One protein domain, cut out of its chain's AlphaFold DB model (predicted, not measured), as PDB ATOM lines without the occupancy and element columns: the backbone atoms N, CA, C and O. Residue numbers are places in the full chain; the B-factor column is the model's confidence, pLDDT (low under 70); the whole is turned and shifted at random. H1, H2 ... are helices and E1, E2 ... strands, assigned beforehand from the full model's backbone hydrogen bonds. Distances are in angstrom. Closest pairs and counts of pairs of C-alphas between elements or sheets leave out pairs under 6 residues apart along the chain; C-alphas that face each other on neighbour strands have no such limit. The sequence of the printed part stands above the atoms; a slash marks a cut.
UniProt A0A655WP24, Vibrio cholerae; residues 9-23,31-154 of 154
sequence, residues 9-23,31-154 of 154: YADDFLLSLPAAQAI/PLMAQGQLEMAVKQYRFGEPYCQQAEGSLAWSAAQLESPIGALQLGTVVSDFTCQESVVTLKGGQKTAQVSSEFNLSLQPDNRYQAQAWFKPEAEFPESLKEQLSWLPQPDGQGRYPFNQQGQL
ATOM      1  N   TYR A   9     289.631 173.073 195.147       94.19
ATOM      2  CA  TYR A   9     288.229 173.197 195.523       94.19
ATOM      3  C   TYR A   9     287.357 173.583 194.331       94.19
ATOM      4  O   TYR A   9     287.804 174.192 193.349       94.19
ATOM      5  N   ALA A  10     286.079 173.251 194.440       94.12
ATOM      6  CA  ALA A  10     285.064 173.617 193.474       94.12
ATOM      7  C   ALA A  10     283.743 173.881 194.196       94.12
ATOM      8  O   ALA A  10     283.410 173.181 195.145       94.12
ATOM      9  N   ASP A  11     283.016 174.893 193.747       94.94
ATOM     10  CA  ASP A  11     281.698 175.268 194.253       94.94
ATOM     11  C   ASP A  11     280.799 175.487 193.036       94.94
ATOM     12  O   ASP A  11     281.303 175.894 191.980       94.94
ATOM     13  N   ASP A  12     279.513 175.184 193.196       95.19
ATOM     14  CA  ASP A  12     278.452 175.396 192.206       95.19
ATOM     15  C   ASP A  12     278.833 174.960 190.782       95.19
ATOM     16  O   ASP A  12     278.819 175.750 189.833       95.19
ATOM     17  N   PHE A  13     279.197 173.686 190.618       94.19
ATOM     18  CA  PHE A  13     279.521 173.131 189.305       94.19
ATOM     19  C   PHE A  13     278.613 171.968 188.924       94.19
ATOM     20  O   PHE A  13     278.154 171.198 189.765       94.19
ATOM     21  N   LEU A  14     278.378 171.843 187.620       96.12
ATOM     22  CA  LEU A  14     277.564 170.794 187.024       96.12
ATOM     23  C   LEU A  14     278.456 169.887 186.180       96.12
ATOM     24  O   LEU A  14     279.154 170.358 185.281       96.12
ATOM     25  N   LEU A  15     278.409 168.589 186.455       95.19
ATOM     26  CA  LEU A  15     278.980 167.562 185.592       95.19
ATOM     27  C   LEU A  15     277.850 166.814 184.901       95.19
ATOM     28  O   LEU A  15     276.834 166.517 185.522       95.19
ATOM     29  N   SER A  16     278.040 166.486 183.627       97.12
ATOM     30  CA  SER A  16     277.096 165.659 182.883       97.12
ATOM     31  C   SER A  16     277.835 164.575 182.118       97.12
ATOM     32  O   SER A  16     278.917 164.818 181.576       97.12
ATOM     33  N   LEU A  17     277.273 163.368 182.102       96.94
ATOM     34  CA  LEU A  17     277.817 162.254 181.337       96.94
ATOM     35  C   LEU A  17     276.706 161.247 180.968       96.94
ATOM     36  O   LEU A  17     275.759 161.069 181.737       96.94
ATOM     37  N   PRO A  18     276.787 160.564 179.813       97.88
ATOM     38  CA  PRO A  18     275.815 159.533 179.456       97.88
ATOM     39  C   PRO A  18     275.868 158.318 180.374       97.88
ATOM     40  O   PRO A  18     276.945 157.773 180.622       97.88
ATOM     41  N   ALA A  19     274.710 157.817 180.803       97.19
ATOM     42  CA  ALA A  19     274.630 156.652 181.687       97.19
ATOM     43  C   ALA A  19     275.323 155.409 181.092       97.19
ATOM     44  O   ALA A  19     275.952 154.634 181.815       97.19
ATOM     45  N   ALA A  20     275.303 155.285 179.761       96.25
ATOM     46  CA  ALA A  20     275.998 154.239 179.014       96.25
ATOM     47  C   ALA A  20     277.523 154.235 179.228       96.25
ATOM     48  O   ALA A  20     278.148 153.188 179.110       96.25
ATOM     49  N   GLN A  21     278.129 155.384 179.549       95.31
ATOM     50  CA  GLN A  21     279.555 155.468 179.871       95.31
ATOM     51  C   GLN A  21     279.808 155.106 181.338       95.31
ATOM     52  O   GLN A  21     280.685 154.293 181.616       95.31
ATOM     53  N   ALA A  22     279.012 155.641 182.270       92.62
ATOM     54  CA  ALA A  22     279.181 155.369 183.701       92.62
ATOM     55  C   ALA A  22     279.020 153.887 184.057       92.62
ATOM     56  O   ALA A  22     279.759 153.374 184.895       92.62
ATOM     57  N   ILE A  23     278.081 153.178 183.420       90.69
ATOM     58  CA  ILE A  23     277.812 151.774 183.763       90.69
ATOM     59  C   ILE A  23     279.009 150.847 183.504       90.69
ATOM     60  O   ILE A  23     279.125 149.802 184.136       90.69
ATOM     61  N   PRO A  31     275.556 141.340 182.011       83.62
ATOM     62  CA  PRO A  31     275.593 142.413 181.027       83.62
ATOM     63  C   PRO A  31     274.338 143.282 181.160       83.62
ATOM     64  O   PRO A  31     273.222 142.828 180.901       83.62
ATOM     65  N   LEU A  32     274.541 144.534 181.564       91.69
ATOM     66  CA  LEU A  32     273.508 145.557 181.668       91.69
ATOM     67  C   LEU A  32     273.921 146.774 180.853       91.69
ATOM     68  O   LEU A  32     275.079 147.191 180.878       91.69
ATOM     69  N   MET A  33     272.953 147.361 180.163       94.62
ATOM     70  CA  MET A  33     273.101 148.658 179.519       94.62
ATOM     71  C   MET A  33     272.261 149.680 180.279       94.62
ATOM     72  O   MET A  33     271.154 149.381 180.728       94.62
ATOM     73  N   ALA A  34     272.791 150.890 180.419       96.50
ATOM     74  CA  ALA A  34     272.076 152.021 180.989       96.50
ATOM     75  C   ALA A  34     271.909 153.100 179.925       96.50
ATOM     76  O   ALA A  34     272.861 153.444 179.224       96.50
ATOM     77  N   GLN A  35     270.705 153.649 179.828       97.88
ATOM     78  CA  GLN A  35     270.387 154.771 178.947       97.88
ATOM     79  C   GLN A  35     270.010 156.012 179.757       97.88
ATOM     80  O   GLN A  35     269.722 155.921 180.949       97.88
ATOM     81  N   GLY A  36     270.011 157.173 179.104       97.81
ATOM     82  CA  GLY A  36     269.728 158.461 179.733       97.81
ATOM     83  C   GLY A  36     270.987 159.238 180.116       97.81
ATOM     84  O   GLY A  36     272.112 158.834 179.806       97.81
ATOM     85  N   GLN A  37     270.787 160.373 180.783       98.25
ATOM     86  CA  GLN A  37     271.849 161.306 181.158       98.25
ATOM     87  C   GLN A  37     271.998 161.373 182.671       98.25
ATOM     88  O   GLN A  37     271.012 161.532 183.389       98.25
ATOM     89  N   LEU A  38     273.240 161.277 183.141       98.00
ATOM     90  CA  LEU A  38     273.604 161.560 184.520       98.00
ATOM     91  C   LEU A  38     274.056 163.012 184.619       98.00
ATOM     92  O   LEU A  38     274.945 163.439 183.883       98.00
ATOM     93  N   GLU A  39     273.462 163.746 185.548       98.12
ATOM     94  CA  GLU A  39     273.774 165.136 185.855       98.12
ATOM     95  C   GLU A  39     274.059 165.258 187.347       98.12
ATOM     96  O   GLU A  39     273.202 164.984 188.183       98.12
ATOM     97  N   MET A  40     275.277 165.656 187.692       97.31
ATOM     98  CA  MET A  40     275.700 165.846 189.071       97.31
ATOM     99  C   MET A  40     275.910 167.331 189.333       97.31
ATOM    100  O   MET A  40     276.846 167.934 188.808       97.31
ATOM    101  N   ALA A  41     275.039 167.904 190.155       97.69
ATOM    102  CA  ALA A  41     275.174 169.258 190.658       97.69
ATOM    103  C   ALA A  41     275.943 169.206 191.977       97.69
ATOM    104  O   ALA A  41     275.451 168.689 192.981       97.69
ATOM    105  N   VAL A  42     277.164 169.724 191.974       97.06
ATOM    106  CA  VAL A  42     278.021 169.773 193.153       97.06
ATOM    107  C   VAL A  42     277.969 171.174 193.725       97.06
ATOM    108  O   VAL A  42     278.400 172.139 193.094       97.06
ATOM    109  N   LYS A  43     277.443 171.270 194.941       97.38
ATOM    110  CA  LYS A  43     277.305 172.537 195.653       97.38
ATOM    111  C   LYS A  43     278.644 172.976 196.234       97.38
ATOM    112  O   LYS A  43     279.039 174.125 196.077       97.38
ATOM    113  N   GLN A  44     279.373 172.043 196.839       96.75
ATOM    114  CA  GLN A  44     280.733 172.273 197.315       96.75
ATOM    115  C   GLN A  44     281.567 171.000 197.213       96.75
ATOM    116  O   GLN A  44     281.076 169.888 197.402       96.75
ATOM    117  N   TYR A  45     282.853 171.191 196.958       96.88
ATOM    118  CA  TYR A  45     283.883 170.170 196.980       96.88
ATOM    119  C   TYR A  45     285.180 170.772 197.516       96.88
ATOM    120  O   TYR A  45     285.650 171.820 197.058       96.88
ATOM    121  N   ARG A  46     285.767 170.100 198.495       96.88
ATOM    122  CA  ARG A  46     287.073 170.379 199.079       96.88
ATOM    123  C   ARG A  46     287.888 169.104 198.978       96.88
ATOM    124  O   ARG A  46     287.490 168.066 199.512       96.88
ATOM    125  N   PHE A  47     289.014 169.189 198.282       95.00
ATOM    126  CA  PHE A  47     289.920 168.062 198.147       95.00
ATOM    127  C   PHE A  47     290.466 167.629 199.514       95.00
ATOM    128  O   PHE A  47     290.731 168.449 200.389       95.00
ATOM    129  N   GLY A  48     290.628 166.324 199.674       94.75
ATOM    130  CA  GLY A  48     291.261 165.679 200.816       94.75
ATOM    131  C   GLY A  48     291.462 164.212 200.470       94.75
ATOM    132  O   GLY A  48     290.626 163.627 199.786       94.75
ATOM    133  N   GLU A  49     292.584 163.625 200.868       93.31
ATOM    134  CA  GLU A  49     292.876 162.238 200.513       93.31
ATOM    135  C   GLU A  49     291.980 161.255 201.292       93.31
ATOM    136  O   GLU A  49     291.643 161.506 202.456       93.31
ATOM    137  N   PRO A  50     291.601 160.110 200.697       93.56
ATOM    138  CA  PRO A  50     291.719 159.762 199.276       93.56
ATOM    139  C   PRO A  50     290.669 160.399 198.342       93.56
ATOM    140  O   PRO A  50     290.894 160.401 197.134       93.56
ATOM    141  N   TYR A  51     289.538 160.913 198.845       93.38
ATOM    142  CA  TYR A  51     288.430 161.372 197.986       93.38
ATOM    143  C   TYR A  51     288.035 162.834 198.198       93.38
ATOM    144  O   TYR A  51     287.894 163.592 197.232       93.38
ATOM    145  N   CYS A  52     287.795 163.226 199.449       96.31
ATOM    146  CA  CYS A  52     287.460 164.596 199.803       96.31
ATOM    147  C   CYS A  52     287.784 164.883 201.276       96.31
ATOM    148  O   CYS A  52     287.752 163.999 202.130       96.31
ATOM    149  N   GLN A  53     287.958 166.159 201.602       97.25
ATOM    150  CA  GLN A  53     287.755 166.631 202.968       97.25
ATOM    151  C   GLN A  53     286.259 166.847 203.231       97.25
ATOM    152  O   GLN A  53     285.739 166.433 204.265       97.25
ATOM    153  N   GLN A  54     285.577 167.485 202.275       97.69
ATOM    154  CA  GLN A  54     284.148 167.766 202.325       97.69
ATOM    155  C   GLN A  54     283.580 167.852 200.907       97.69
ATOM    156  O   GLN A  54     284.180 168.489 200.041       97.69
ATOM    157  N   ALA A  55     282.411 167.272 200.662       97.88
ATOM    158  CA  ALA A  55     281.625 167.537 199.467       97.88
ATOM    159  C   ALA A  55     280.131 167.335 199.727       97.88
ATOM    160  O   ALA A  55     279.746 166.524 200.567       97.88
ATOM    161  N   GLU A  56     279.286 168.043 198.989       98.12
ATOM    162  CA  GLU A  56     277.845 167.781 198.945       98.12
ATOM    163  C   GLU A  56     277.261 168.204 197.602       98.12
ATOM    164  O   GLU A  56     277.747 169.126 196.934       98.12
ATOM    165  N   GLY A  57     276.179 167.539 197.230       98.12
ATOM    166  CA  GLY A  57     275.438 167.848 196.026       98.12
ATOM    167  C   GLY A  57     274.354 166.820 195.756       98.12
ATOM    168  O   GLY A  57     274.011 166.006 196.613       98.12
ATOM    169  N   SER A  58     273.846 166.853 194.534       98.12
ATOM    170  CA  SER A  58     272.808 165.949 194.057       98.12
ATOM    171  C   SER A  58     273.187 165.348 192.713       98.12
ATOM    172  O   SER A  58     273.838 165.995 191.892       98.12
ATOM    173  N   LEU A  59     272.728 164.131 192.467       97.75
ATOM    174  CA  LEU A  59     272.808 163.448 191.187       97.75
ATOM    175  C   LEU A  59     271.385 163.213 190.671       97.75
ATOM    176  O   LEU A  59     270.523 162.720 191.395       97.75
ATOM    177  N   ALA A  60     271.153 163.544 189.408       98.06
ATOM    178  CA  ALA A  60     269.940 163.216 188.683       98.06
ATOM    179  C   ALA A  60     270.288 162.296 187.512       98.06
ATOM    180  O   ALA A  60     271.201 162.574 186.737       98.06
ATOM    181  N   TRP A  61     269.549 161.204 187.370       98.31
ATOM    182  CA  TRP A  61     269.571 160.358 186.188       98.31
ATOM    183  C   TRP A  61     268.253 160.534 185.444       98.31
ATOM    184  O   TRP A  61     267.225 159.993 185.855       98.31
ATOM    185  N   SER A  62     268.273 161.322 184.374       97.94
ATOM    186  CA  SER A  62     267.100 161.603 183.548       97.94
ATOM    187  C   SER A  62     266.964 160.593 182.410       97.94
ATOM    188  O   SER A  62     267.960 160.062 181.910       97.94
ATOM    189  N   ALA A  63     265.716 160.322 182.008       96.94
ATOM    190  CA  ALA A  63     265.374 159.287 181.024       96.94
ATOM    191  C   ALA A  63     266.037 157.931 181.345       96.94
ATOM    192  O   ALA A  63     266.507 157.219 180.460       96.94
ATOM    193  N   ALA A  64     266.093 157.601 182.635       97.69
ATOM    194  CA  ALA A  64     266.765 156.431 183.153       97.69
ATOM    195  C   ALA A  64     266.048 155.154 182.715       97.69
ATOM    196  O   ALA A  64     264.870 154.938 183.030       97.69
ATOM    197  N   GLN A  65     266.782 154.300 182.013       97.50
ATOM    198  CA  GLN A  65     266.342 152.979 181.588       97.50
ATOM    199  C   GLN A  65     267.496 151.996 181.745       97.50
ATOM    200  O   GLN A  65     268.635 152.291 181.373       97.50
ATOM    201  N   LEU A  66     267.184 150.832 182.306       95.00
ATOM    202  CA  LEU A  66     268.088 149.693 182.368       95.00
ATOM    203  C   LEU A  66     267.649 148.654 181.352       95.00
ATOM    204  O   LEU A  66     266.467 148.330 181.268       95.00
ATOM    205  N   GLU A  67     268.599 148.103 180.612       94.69
ATOM    206  CA  GLU A  67     268.353 147.035 179.651       94.69
ATOM    207  C   GLU A  67     269.224 145.826 179.950       94.69
ATOM    208  O   GLU A  67     270.415 145.935 180.247       94.69
ATOM    209  N   SER A  68     268.603 144.660 179.843       91.88
ATOM    210  CA  SER A  68     269.219 143.352 180.003       91.88
ATOM    211  C   SER A  68     268.719 142.419 178.894       91.88
ATOM    212  O   SER A  68     267.695 142.711 178.269       91.88
ATOM    213  N   PRO A  69     269.359 141.259 178.670       90.44
ATOM    214  CA  PRO A  69     268.887 140.290 177.679       90.44
ATOM    215  C   PRO A  69     267.449 139.787 177.893       90.44
ATOM    216  O   PRO A  69     266.833 139.290 176.956       90.44
ATOM    217  N   ILE A  70     266.917 139.899 179.115       90.44
ATOM    218  CA  ILE A  70     265.584 139.410 179.504       90.44
ATOM    219  C   ILE A  70     264.515 140.514 179.525       90.44
ATOM    220  O   ILE A  70     263.342 140.240 179.774       90.44
ATOM    221  N   GLY A  71     264.891 141.768 179.274       92.50
ATOM    222  CA  GLY A  71     263.951 142.882 179.247       92.50
ATOM    223  C   GLY A  71     264.574 144.221 179.614       92.50
ATOM    224  O   GLY A  71     265.709 144.305 180.093       92.50
ATOM    225  N   ALA A  72     263.782 145.267 179.395       94.62
ATOM    226  CA  ALA A  72     264.095 146.640 179.754       94.62
ATOM    227  C   ALA A  72     263.205 147.107 180.908       94.62
ATOM    228  O   ALA A  72     262.053 146.691 181.009       94.62
ATOM    229  N   LEU A  73     263.734 147.988 181.752       95.75
ATOM    230  CA  LEU A  73     263.042 148.561 182.898       95.75
ATOM    231  C   LEU A  73     263.157 150.085 182.867       95.75
ATOM    232  O   LEU A  73     264.263 150.632 182.889       95.75
ATOM    233  N   GLN A  74     262.013 150.771 182.851       97.00
ATOM    234  CA  GLN A  74     261.970 152.229 182.885       97.00
ATOM    235  C   GLN A  74     261.993 152.739 184.330       97.00
ATOM    236  O   GLN A  74     261.044 152.558 185.096       97.00
ATOM    237  N   LEU A  75     263.066 153.449 184.673       97.12
ATOM    238  CA  LEU A  75     263.266 154.085 185.979       97.12
ATOM    239  C   LEU A  75     262.842 155.563 185.993       97.12
ATOM    240  O   LEU A  75     262.755 156.180 187.051       97.12
ATOM    241  N   GLY A  76     262.573 156.149 184.825       96.19
ATOM    242  CA  GLY A  76     262.111 157.529 184.701       96.19
ATOM    243  C   GLY A  76     263.196 158.527 185.100       96.19
ATOM    244  O   GLY A  76     264.165 158.700 184.369       96.19
ATOM    245  N   THR A  77     263.009 159.211 186.229       97.69
ATOM    246  CA  THR A  77     264.031 160.099 186.801       97.69
ATOM    247  C   THR A  77     264.454 159.568 188.157       97.69
ATOM    248  O   THR A  77     263.630 159.480 189.067       97.69
ATOM    249  N   VAL A  78     265.737 159.239 188.292       98.19
ATOM    250  CA  VAL A  78     266.344 158.886 189.579       98.19
ATOM    251  C   VAL A  78     266.997 160.120 190.158       98.19
ATOM    252  O   VAL A  78     267.735 160.803 189.454       98.19
ATOM    253  N   VAL A  79     266.744 160.400 191.431       98.06
ATOM    254  CA  VAL A  79     267.389 161.510 192.133       98.06
ATOM    255  C   VAL A  79     268.056 160.977 193.386       98.06
ATOM    256  O   VAL A  79     267.493 160.138 194.096       98.06
ATOM    257  N   SER A  80     269.257 161.467 193.653       98.25
ATOM    258  CA  SER A  80     269.979 161.202 194.883       98.25
ATOM    259  C   SER A  80     270.716 162.429 195.383       98.25
ATOM    260  O   SER A  80     271.119 163.296 194.613       98.25
ATOM    261  N   ASP A  81     270.939 162.448 196.689       98.25
ATOM    262  CA  ASP A  81     271.880 163.349 197.335       98.25
ATOM    263  C   ASP A  81     273.159 162.579 197.635       98.25
ATOM    264  O   ASP A  81     273.106 161.412 198.046       98.25
ATOM    265  N   PHE A  82     274.303 163.242 197.486       98.00
ATOM    266  CA  PHE A  82     275.579 162.713 197.941       98.00
ATOM    267  C   PHE A  82     276.223 163.654 198.949       98.00
ATOM    268  O   PHE A  82     276.120 164.878 198.854       98.00
ATOM    269  N   THR A  83     276.930 163.065 199.905       98.44
ATOM    270  CA  THR A  83     277.844 163.798 200.774       98.44
ATOM    271  C   THR A  83     279.177 163.082 200.814       98.44
ATOM    272  O   THR A  83     279.266 161.879 200.577       98.44
ATOM    273  N   CYS A  84     280.227 163.826 201.106       98.19
ATOM    274  CA  CYS A  84     281.516 163.272 201.445       98.19
ATOM    275  C   CYS A  84     282.071 164.060 202.630       98.19
ATOM    276  O   CYS A  84     282.079 165.289 202.600       98.19
ATOM    277  N   GLN A  85     282.490 163.363 203.679       98.19
ATOM    278  CA  GLN A  85     283.068 163.962 204.878       98.19
ATOM    279  C   GLN A  85     284.251 163.104 205.300       98.19
ATOM    280  O   GLN A  85     284.073 161.915 205.549       98.19
ATOM    281  N   GLU A  86     285.448 163.689 205.355       97.12
ATOM    282  CA  GLU A  86     286.676 162.968 205.736       97.12
ATOM    283  C   GLU A  86     286.853 161.662 204.933       97.12
ATOM    284  O   GLU A  86     287.113 160.588 205.475       97.12
ATOM    285  N   SER A  87     286.656 161.755 203.615       97.75
ATOM    286  CA  SER A  87     286.692 160.637 202.665       97.75
ATOM    287  C   SER A  87     285.695 159.498 202.920       97.75
ATOM    288  O   SER A  87     285.809 158.435 202.312       97.75
ATOM    289  N   VAL A  88     284.675 159.707 203.750       98.25
ATOM    290  CA  VAL A  88     283.484 158.853 203.785       98.25
ATOM    291  C   VAL A  88     282.462 159.426 202.815       98.25
ATOM    292  O   VAL A  88     281.870 160.471 203.085       98.25
ATOM    293  N   VAL A  89     282.255 158.755 201.682       97.88
ATOM    294  CA  VAL A  89     281.244 159.141 200.688       97.88
ATOM    295  C   VAL A  89     279.939 158.430 201.013       97.88
ATOM    296  O   VAL A  89     279.936 157.225 201.248       97.88
ATOM    297  N   THR A  90     278.820 159.146 200.980       98.31
ATOM    298  CA  THR A  90     277.478 158.562 201.049       98.31
ATOM    299  C   THR A  90     276.621 159.050 199.894       98.31
ATOM    300  O   THR A  90     276.768 160.183 199.438       98.31
ATOM    301  N   LEU A  91     275.724 158.194 199.420       97.62
ATOM    302  CA  LEU A  91     274.787 158.481 198.345       97.62
ATOM    303  C   LEU A  91     273.450 157.836 198.692       97.62
ATOM    304  O   LEU A  91     273.393 156.627 198.906       97.62
ATOM    305  N   LYS A  92     272.371 158.614 198.721       98.31
ATOM    306  CA  LYS A  92     271.021 158.107 198.997       98.31
ATOM    307  C   LYS A  92     270.046 158.636 197.967       98.31
ATOM    308  O   LYS A  92     270.114 159.807 197.608       98.31
ATOM    309  N   GLY A  93     269.124 157.807 197.511       98.19
ATOM    310  CA  GLY A  93     268.161 158.250 196.519       98.19
ATOM    311  C   GLY A  93     267.135 157.205 196.168       98.19
ATOM    312  O   GLY A  93     267.039 156.154 196.801       98.19
ATOM    313  N   GLY A  94     266.365 157.512 195.135       98.06
ATOM    314  CA  GLY A  94     265.320 156.630 194.665       98.06
ATOM    315  C   GLY A  94     264.549 157.198 193.490       98.06
ATOM    316  O   GLY A  94     264.841 158.276 192.972       98.06
ATOM    317  N   GLN A  95     263.565 156.421 193.065       98.19
ATOM    318  CA  GLN A  95     262.621 156.787 192.023       98.19
ATOM    319  C   GLN A  95     261.318 156.012 192.204       98.19
ATOM    320  O   GLN A  95     261.268 154.989 192.899       98.19
ATOM    321  N   LYS A  96     260.275 156.489 191.527       97.94
ATOM    322  CA  LYS A  96     259.023 155.758 191.365       97.94
ATOM    323  C   LYS A  96     258.442 155.984 189.971       97.94
ATOM    324  O   LYS A  96     258.169 157.123 189.595       97.94
ATOM    325  N   THR A  97     258.162 154.897 189.261       98.25
ATOM    326  CA  THR A  97     257.366 154.883 188.026       98.25
ATOM    327  C   THR A  97     256.142 153.977 188.171       98.25
ATOM    328  O   THR A  97     255.926 153.355 189.211       98.25
ATOM    329  N   ALA A  98     255.326 153.885 187.118       97.69
ATOM    330  CA  ALA A  98     254.269 152.880 187.030       97.69
ATOM    331  C   ALA A  98     254.820 151.448 186.893       97.69
ATOM    332  O   ALA A  98     254.094 150.497 187.176       97.69
ATOM    333  N   GLN A  99     256.089 151.289 186.487       97.88
ATOM    334  CA  GLN A  99     256.740 149.985 186.383       97.88
ATOM    335  C   GLN A  99     257.374 149.561 187.703       97.88
ATOM    336  O   GLN A  99     257.229 148.410 188.098       97.88
ATOM    337  N   VAL A 100     258.092 150.457 188.386       97.88
ATOM    338  CA  VAL A 100     258.920 150.074 189.535       97.88
ATOM    339  C   VAL A 100     259.163 151.242 190.485       97.88
ATOM    340  O   VAL A 100     259.427 152.362 190.055       97.88
ATOM    341  N   SER A 101     259.143 150.965 191.785       98.38
ATOM    342  CA  SER A 101     259.662 151.862 192.824       98.38
ATOM    343  C   SER A 101     260.994 151.333 193.334       98.38
ATOM    344  O   SER A 101     261.149 150.123 193.481       98.38
ATOM    345  N   SER A 102     261.947 152.202 193.646       98.00
ATOM    346  CA  SER A 102     263.217 151.773 194.235       98.00
ATOM    347  C   SER A 102     263.858 152.866 195.069       98.00
ATOM    348  O   SER A 102     263.802 154.034 194.690       98.00
ATOM    349  N   GLU A 103     264.554 152.473 196.128       98.50
ATOM    350  CA  GLU A 103     265.456 153.347 196.878       98.50
ATOM    351  C   GLU A 103     266.794 152.650 197.088       98.50
ATOM    352  O   GLU A 103     266.901 151.421 197.035       98.50
ATOM    353  N   PHE A 104     267.817 153.451 197.346       97.88
ATOM    354  CA  PHE A 104     269.149 152.973 197.646       97.88
ATOM    355  C   PHE A 104     269.870 153.903 198.615       97.88
ATOM    356  O   PHE A 104     269.609 155.105 198.691       97.88
ATOM    357  N   ASN A 105     270.815 153.313 199.328       98.00
ATOM    358  CA  ASN A 105     271.794 153.963 200.170       98.00
ATOM    359  C   ASN A 105     273.146 153.276 199.948       98.00
ATOM    360  O   ASN A 105     273.261 152.058 200.086       98.00
ATOM    361  N   LEU A 106     274.165 154.051 199.607       96.81
ATOM    362  CA  LEU A 106     275.525 153.588 199.377       96.81
ATOM    363  C   LEU A 106     276.484 154.378 200.260       96.81
ATOM    364  O   LEU A 106     276.345 155.591 200.399       96.81
ATOM    365  N   SER A 107     277.469 153.694 200.826       97.56
ATOM    366  CA  SER A 107     278.598 154.302 201.522       97.56
ATOM    367  C   SER A 107     279.910 153.737 201.000       97.56
ATOM    368  O   SER A 107     280.011 152.521 200.820       97.56
ATOM    369  N   LEU A 108     280.911 154.592 200.815       97.31
ATOM    370  CA  LEU A 108     282.280 154.226 200.467       97.31
ATOM    371  C   LEU A 108     283.231 154.796 201.520       97.31
ATOM    372  O   LEU A 108     283.241 155.999 201.782       97.31
ATOM    373  N   GLN A 109     284.015 153.907 202.115       98.00
ATOM    374  CA  GLN A 109     285.005 154.211 203.136       98.00
ATOM    375  C   GLN A 109     286.355 154.576 202.498       98.00
ATOM    376  O   GLN A 109     286.644 154.117 201.391       98.00
ATOM    377  N   PRO A 110     287.233 155.305 203.216       97.19
ATOM    378  CA  PRO A 110     288.565 155.673 202.723       97.19
ATOM    379  C   PRO A 110     289.468 154.486 202.346       97.19
ATOM    380  O   PRO A 110     290.419 154.644 201.591       97.19
ATOM    381  N   ASP A 111     289.199 153.292 202.874       96.19
ATOM    382  CA  ASP A 111     289.935 152.060 202.565       96.19
ATOM    383  C   ASP A 111     289.302 151.254 201.413       96.19
ATOM    384  O   ASP A 111     289.492 150.040 201.315       96.19
ATOM    385  N   ASN A 112     288.539 151.931 200.550       94.19
ATOM    386  CA  ASN A 112     287.767 151.387 199.431       94.19
ATOM    387  C   ASN A 112     286.658 150.398 199.819       94.19
ATOM    388  O   ASN A 112     286.023 149.822 198.930       94.19
ATOM    389  N   ARG A 113     286.390 150.161 201.109       96.19
ATOM    390  CA  ARG A 113     285.260 149.310 201.496       96.19
ATOM    391  C   ARG A 113     283.956 150.022 201.199       96.19
ATOM    392  O   ARG A 113     283.770 151.169 201.594       96.19
ATOM    393  N   TYR A 114     283.029 149.323 200.565       95.38
ATOM    394  CA  TYR A 114     281.713 149.863 200.272       95.38
ATOM    395  C   TYR A 114     280.608 149.016 200.889       95.38
ATOM    396  O   TYR A 114     280.748 147.807 201.098       95.38
ATOM    397  N   GLN A 115     279.479 149.670 201.130       96.44
ATOM    398  CA  GLN A 115     278.212 149.032 201.436       96.44
ATOM    399  C   GLN A 115     277.137 149.676 200.570       96.44
ATOM    400  O   GLN A 115     277.028 150.896 200.522       96.44
ATOM    401  N   ALA A 116     276.353 148.856 199.885       94.88
ATOM    402  CA  ALA A 116     275.224 149.274 199.074       94.88
ATOM    403  C   ALA A 116     273.986 148.519 199.553       94.88
ATOM    404  O   ALA A 116     273.952 147.289 199.543       94.88
ATOM    405  N   GLN A 117     272.982 149.260 199.994       96.69
ATOM    406  CA  GLN A 117     271.682 148.744 200.387       96.69
ATOM    407  C   GLN A 117     270.661 149.355 199.450       96.69
ATOM    408  O   GLN A 117     270.566 150.573 199.341       96.69
ATOM    409  N   ALA A 118     269.906 148.525 198.762       96.31
ATOM    410  CA  ALA A 118     268.871 148.969 197.857       96.31
ATOM    411  C   ALA A 118     267.661 148.064 197.978       96.31
ATOM    412  O   ALA A 118     267.728 146.941 198.480       96.31
ATOM    413  N   TRP A 119     266.537 148.551 197.491       97.50
ATOM    414  CA  TRP A 119     265.381 147.717 197.253       97.50
ATOM    415  C   TRP A 119     264.664 148.190 196.001       97.50
ATOM    416  O   TRP A 119     264.699 149.373 195.659       97.50
ATOM    417  N   PHE A 120     263.984 147.267 195.332       97.12
ATOM    418  CA  PHE A 120     263.010 147.613 194.308       97.12
ATOM    419  C   PHE A 120     261.676 146.930 194.595       97.12
ATOM    420  O   PHE A 120     261.606 145.912 195.277       97.12
ATOM    421  N   LYS A 121     260.600 147.507 194.081       97.94
ATOM    422  CA  LYS A 121     259.246 146.985 194.170       97.94
ATOM    423  C   LYS A 121     258.615 147.047 192.780       97.94
ATOM    424  O   LYS A 121     258.479 148.153 192.254       97.94
ATOM    425  N   PRO A 122     258.235 145.904 192.191       97.50
ATOM    426  CA  PRO A 122     257.389 145.871 191.006       97.50
ATOM    427  C   PRO A 122     256.084 146.637 191.248       97.50
ATOM    428  O   PRO A 122     255.411 146.426 192.258       97.50
ATOM    429  N   GLU A 123     255.728 147.514 190.318       98.06
ATOM    430  CA  GLU A 123     254.461 148.247 190.300       98.06
ATOM    431  C   GLU A 123     253.553 147.696 189.179       98.06
ATOM    432  O   GLU A 123     253.859 146.681 188.546       98.06
ATOM    433  N   ALA A 124     252.397 148.324 188.954       97.62
ATOM    434  CA  ALA A 124     251.337 147.793 188.090       97.62
ATOM    435  C   ALA A 124     251.798 147.452 186.657       97.62
ATOM    436  O   ALA A 124     251.355 146.456 186.085       97.62
ATOM    437  N   GLU A 125     252.711 148.243 186.098       97.50
ATOM    438  CA  GLU A 125     253.219 148.100 184.731       97.50
ATOM    439  C   GLU A 125     254.581 147.393 184.670       97.50
ATOM    440  O   GLU A 125     255.276 147.481 183.659       97.50
ATOM    441  N   PHE A 126     254.999 146.696 185.735       97.44
ATOM    442  CA  PHE A 126     256.278 145.985 185.717       97.44
ATOM    443  C   PHE A 126     256.323 144.983 184.538       97.44
ATOM    444  O   PHE A 126     255.356 144.226 184.358       97.44
ATOM    445  N   PRO A 127     257.399 144.967 183.726       96.19
ATOM    446  CA  PRO A 127     257.461 144.167 182.504       96.19
ATOM    447  C   PRO A 127     257.264 142.671 182.760       96.19
ATOM    448  O   PRO A 127     257.903 142.100 183.642       96.19
ATOM    449  N   GLU A 128     256.415 142.020 181.962       94.25
ATOM    450  CA  GLU A 128     256.059 140.606 182.160       94.25
ATOM    451  C   GLU A 128     257.281 139.680 182.082       94.25
ATOM    452  O   GLU A 128     257.466 138.827 182.946       94.25
ATOM    453  N   SER A 129     258.186 139.927 181.131       92.44
ATOM    454  CA  SER A 129     259.419 139.145 180.988       92.44
ATOM    455  C   SER A 129     260.322 139.212 182.226       92.44
ATOM    456  O   SER A 129     261.050 138.263 182.508       92.44
ATOM    457  N   LEU A 130     260.257 140.310 182.991       93.56
ATOM    458  CA  LEU A 130     260.964 140.464 184.262       93.56
ATOM    459  C   LEU A 130     260.160 139.891 185.438       93.56
ATOM    460  O   LEU A 130     260.766 139.380 186.380       93.56
ATOM    461  N   LYS A 131     258.817 139.934 185.399       93.75
ATOM    462  CA  LYS A 131     257.952 139.322 186.428       93.75
ATOM    463  C   LYS A 131     258.223 137.832 186.584       93.75
ATOM    464  O   LYS A 131     258.321 137.354 187.711       93.75
ATOM    465  N   GLU A 132     258.397 137.114 185.476       91.44
ATOM    466  CA  GLU A 132     258.681 135.671 185.482       91.44
ATOM    467  C   GLU A 132     259.956 135.329 186.278       91.44
ATOM    468  O   GLU A 132     260.026 134.306 186.968       91.44
ATOM    469  N   GLN A 133     260.937 136.235 186.263       90.25
ATOM    470  CA  GLN A 133     262.231 136.067 186.928       90.25
ATOM    471  C   GLN A 133     262.175 136.354 188.433       90.25
ATOM    472  O   GLN A 133     263.061 135.931 189.175       90.25
ATOM    473  N   LEU A 134     261.125 137.032 188.920       91.44
ATOM    474  CA  LEU A 134     260.965 137.326 190.350       91.44
ATOM    475  C   LEU A 134     260.864 136.054 191.195       91.44
ATOM    476  O   LEU A 134     261.207 136.075 192.374       91.44
ATOM    477  N   SER A 135     260.426 134.945 190.590       89.62
ATOM    478  CA  SER A 135     260.351 133.631 191.234       89.62
ATOM    479  C   SER A 135     261.715 133.074 191.661       89.62
ATOM    480  O   SER A 135     261.771 132.214 192.538       89.62
ATOM    481  N   TRP A 136     262.811 133.559 191.067       89.69
ATOM    482  CA  TRP A 136     264.178 133.140 191.392       89.69
ATOM    483  C   TRP A 136     264.838 134.017 192.459       89.69
ATOM    484  O   TRP A 136     265.900 133.667 192.973       89.69
ATOM    485  N   LEU A 137     264.231 135.158 192.789       89.88
ATOM    486  CA  LEU A 137     264.728 136.053 193.825       89.88
ATOM    487  C   LEU A 137     264.234 135.607 195.210       89.88
ATOM    488  O   LEU A 137     263.191 134.958 195.322       89.88
ATOM    489  N   PRO A 138     264.948 135.982 196.288       90.00
ATOM    490  CA  PRO A 138     264.411 135.871 197.636       90.00
ATOM    491  C   PRO A 138     263.033 136.531 197.737       90.00
ATOM    492  O   PRO A 138     262.741 137.504 197.036       90.00
ATOM    493  N   GLN A 139     262.194 136.009 198.633       92.75
ATOM    494  CA  GLN A 139     260.861 136.563 198.846       92.75
ATOM    495  C   GLN A 139     260.940 138.052 199.225       92.75
ATOM    496  O   GLN A 139     261.821 138.431 200.005       92.75
ATOM    497  N   PRO A 140     260.030 138.888 198.694       96.50
ATOM    498  CA  PRO A 140     259.980 140.288 199.071       96.50
ATOM    499  C   PRO A 140     259.564 140.446 200.538       96.50
ATOM    500  O   PRO A 140     258.958 139.553 201.137       96.50
ATOM    501  N   ASP A 141     259.858 141.609 201.109       95.50
ATOM    502  CA  ASP A 141     259.398 141.965 202.449       95.50
ATOM    503  C   ASP A 141     257.864 142.147 202.517       95.50
ATOM    504  O   ASP A 141     257.149 142.090 201.512       95.50
ATOM    505  N   GLY A 142     257.333 142.429 203.712       96.44
ATOM    506  CA  GLY A 142     255.894 142.653 203.920       96.44
ATOM    507  C   GLY A 142     255.299 143.848 203.154       96.44
ATOM    508  O   GLY A 142     254.082 144.014 203.140       96.44
ATOM    509  N   GLN A 143     256.129 144.677 202.517       96.44
ATOM    510  CA  GLN A 143     255.718 145.795 201.665       96.44
ATOM    511  C   GLN A 143     255.839 145.475 200.164       96.44
ATOM    512  O   GLN A 143     255.514 146.333 199.330       96.44
ATOM    513  N   GLY A 144     256.279 144.264 199.809       96.44
ATOM    514  CA  GLY A 144     256.524 143.840 198.433       96.44
ATOM    515  C   GLY A 144     257.874 144.306 197.880       96.44
ATOM    516  O   GLY A 144     258.027 144.385 196.663       96.44
ATOM    517  N   ARG A 145     258.833 144.668 198.743       97.81
ATOM    518  CA  ARG A 145     260.156 145.150 198.330       97.81
ATOM    519  C   ARG A 145     261.141 143.990 198.267       97.81
ATOM    520  O   ARG A 145     261.296 143.248 199.234       97.81
ATOM    521  N   TYR A 146     261.832 143.871 197.146       96.94
ATOM    522  CA  TYR A 146     262.937 142.949 196.936       96.94
ATOM    523  C   TYR A 146     264.237 143.643 197.357       96.94
ATOM    524  O   TYR A 146     264.644 144.604 196.695       96.94
ATOM    525  N   PRO A 147     264.879 143.217 198.459       95.50
ATOM    526  CA  PRO A 147     266.114 143.830 198.921       95.50
ATOM    527  C   PRO A 147     267.308 143.372 198.079       95.50
ATOM    528  O   PRO A 147     267.426 142.207 197.700       95.50
ATOM    529  N   PHE A 148     268.240 144.289 197.857       89.94
ATOM    530  CA  PHE A 148     269.542 144.038 197.264       89.94
ATOM    531  C   PHE A 148     270.608 144.680 198.145       89.94
ATOM    532  O   PHE A 148     270.742 145.900 198.193       89.94
ATOM    533  N   ASN A 149     271.364 143.844 198.849       91.94
ATOM    534  CA  ASN A 149     272.422 144.287 199.745       91.94
ATOM    535  C   ASN A 149     273.751 143.721 199.263       91.94
ATOM    536  O   ASN A 149     273.881 142.513 199.073       91.94
ATOM    537  N   GLN A 150     274.730 144.597 199.082       90.88
ATOM    538  CA  GLN A 150     276.088 144.245 198.701       90.88
ATOM    539  C   GLN A 150     277.077 144.976 199.595       90.88
ATOM    540  O   GLN A 150     276.850 146.103 200.033       90.88
ATOM    541  N   GLN A 151     278.196 144.324 199.849       94.12
ATOM    542  CA  GLN A 151     279.340 144.928 200.509       94.12
ATOM    543  C   GLN A 151     280.604 144.305 199.941       94.12
ATOM    544  O   GLN A 151     280.615 143.132 199.567       94.12
ATOM    545  N   GLY A 152     281.674 145.080 199.900       92.50
ATOM    546  CA  GLY A 152     282.931 144.620 199.338       92.50
ATOM    547  C   GLY A 152     284.002 145.684 199.439       92.50
ATOM    548  O   GLY A 152     283.924 146.576 200.284       92.50
ATOM    549  N   GLN A 153     284.995 145.579 198.568       91.81
ATOM    550  CA  GLN A 153     286.092 146.525 198.449       91.81
ATOM    551  C   GLN A 153     286.359 146.776 196.962       91.81
ATOM    552  O   GLN A 153     286.333 145.817 196.187       91.81
ATOM    553  N   LEU A 154     286.527 148.047 196.579       83.88
ATOM    554  CA  LEU A 154     286.879 148.472 195.217       83.88
ATOM    555  C   LEU A 154     288.385 148.354 194.944       83.88
ATOM    556  O   LEU A 154     289.183 148.670 195.862       83.88
TER     557      LEU A 154
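AT A GLANCE: This is residues 9 to 23 and 31 to 154 of the 154 residues of a protein of Vibrio cholerae (UniProt A0A655WP24). One long antiparallel sheet of eight strands, twisted and curved into an open trough, makes the body; its edge strands E1 and E8 stay apart. Helix H2 sits at one end of the sheet, near the start of E4, and tiny H1 lies beside E2 at the sheet's level. The printed part has 139 residues, mostly strand, in the order E1 H1 E2 E3 E4 E5 E6 E7 H2 E8; the strands lie across the sheet in number order. It is compact, with a radius of gyration of the C-alphas of 16.4 A, and elongated, spanning 48 by 27 by 27 A.

HOW THE PARTS SIT: Begin at inner strands E3, residues 54 to 68, and E4, residues 71 to 85, a hairpin with N 59 and O 80 at 2.8 A. On the other side of E3 from E4 is E2, residues 33 to 46, with N 39 and O 60 at 2.8 A. Beyond it look for edge strand E1, residues 9 to 18, with N 15 and O 40 at 2.9 A. E1, E2, E3 and E4 bend, by 85, 79, 75 and 68 degrees at residues 12, 43, 63 and 76. Beside E4 comes E5, residues 88 to 96, at 147 degrees to it, with N 81 and O 92 at 2.9 A. Then come E6, residues 100 to 108, with N 91 and O 106 at 2.8 A, and E7, residues 113 to 122, with N 105 and O 117 at 2.8 A. E2 to E7 form a meander, each strand the antiparallel neighbour of the one before. Edge strand E8, residues 146 to 153, pairs with E7: N 116 and O 150 are 2.8 A apart. H1, residues 19 to 23, is closest to E2 at the C-alphas of Ala 20 and Ala 34, 4.9 A. H2, residues 128 to 136, is 7.9 A in height over the sheet and over none of its strands, but only just: 2 of its C-alphas fall on E4. Their closest C-alphas, Gly 71 and Ser 129, are 6.1 A apart. In H1 every O i to N i+4 pair is within hydrogen-bond range; in H2 2 of 5 are, beside 4 of 6 O i to N i+3 pairs.

IN THESE COORDINATES: Find C-alpha 9 at (288.229, 173.197, 195.523), where E1 starts its 24.5 A. E2 measures 32.4 A, E3 36.3 A, E4 38.3 A, E5 27.6 A, E6 26.1 A and E7 30.0 A. H2 starts at C-alpha 128, (256.059, 140.606, 182.160), and measures 14.4 A. E8, 23.5 A long, ends at C-alpha 153, (286.092, 146.525, 198.449).

THE WHOLE: The C-alphas farthest apart, Tyr 9 and Glu 132, are 48.8 A apart. Residues 24 to 30 are not printed; C-alphas 23 and 31 stand 10.0 A apart across this cut, in the link from H1 to E2. Of the links printed whole, none is long. Mean pLDDT of the printed part is 95.8, and no printed residue is under 70.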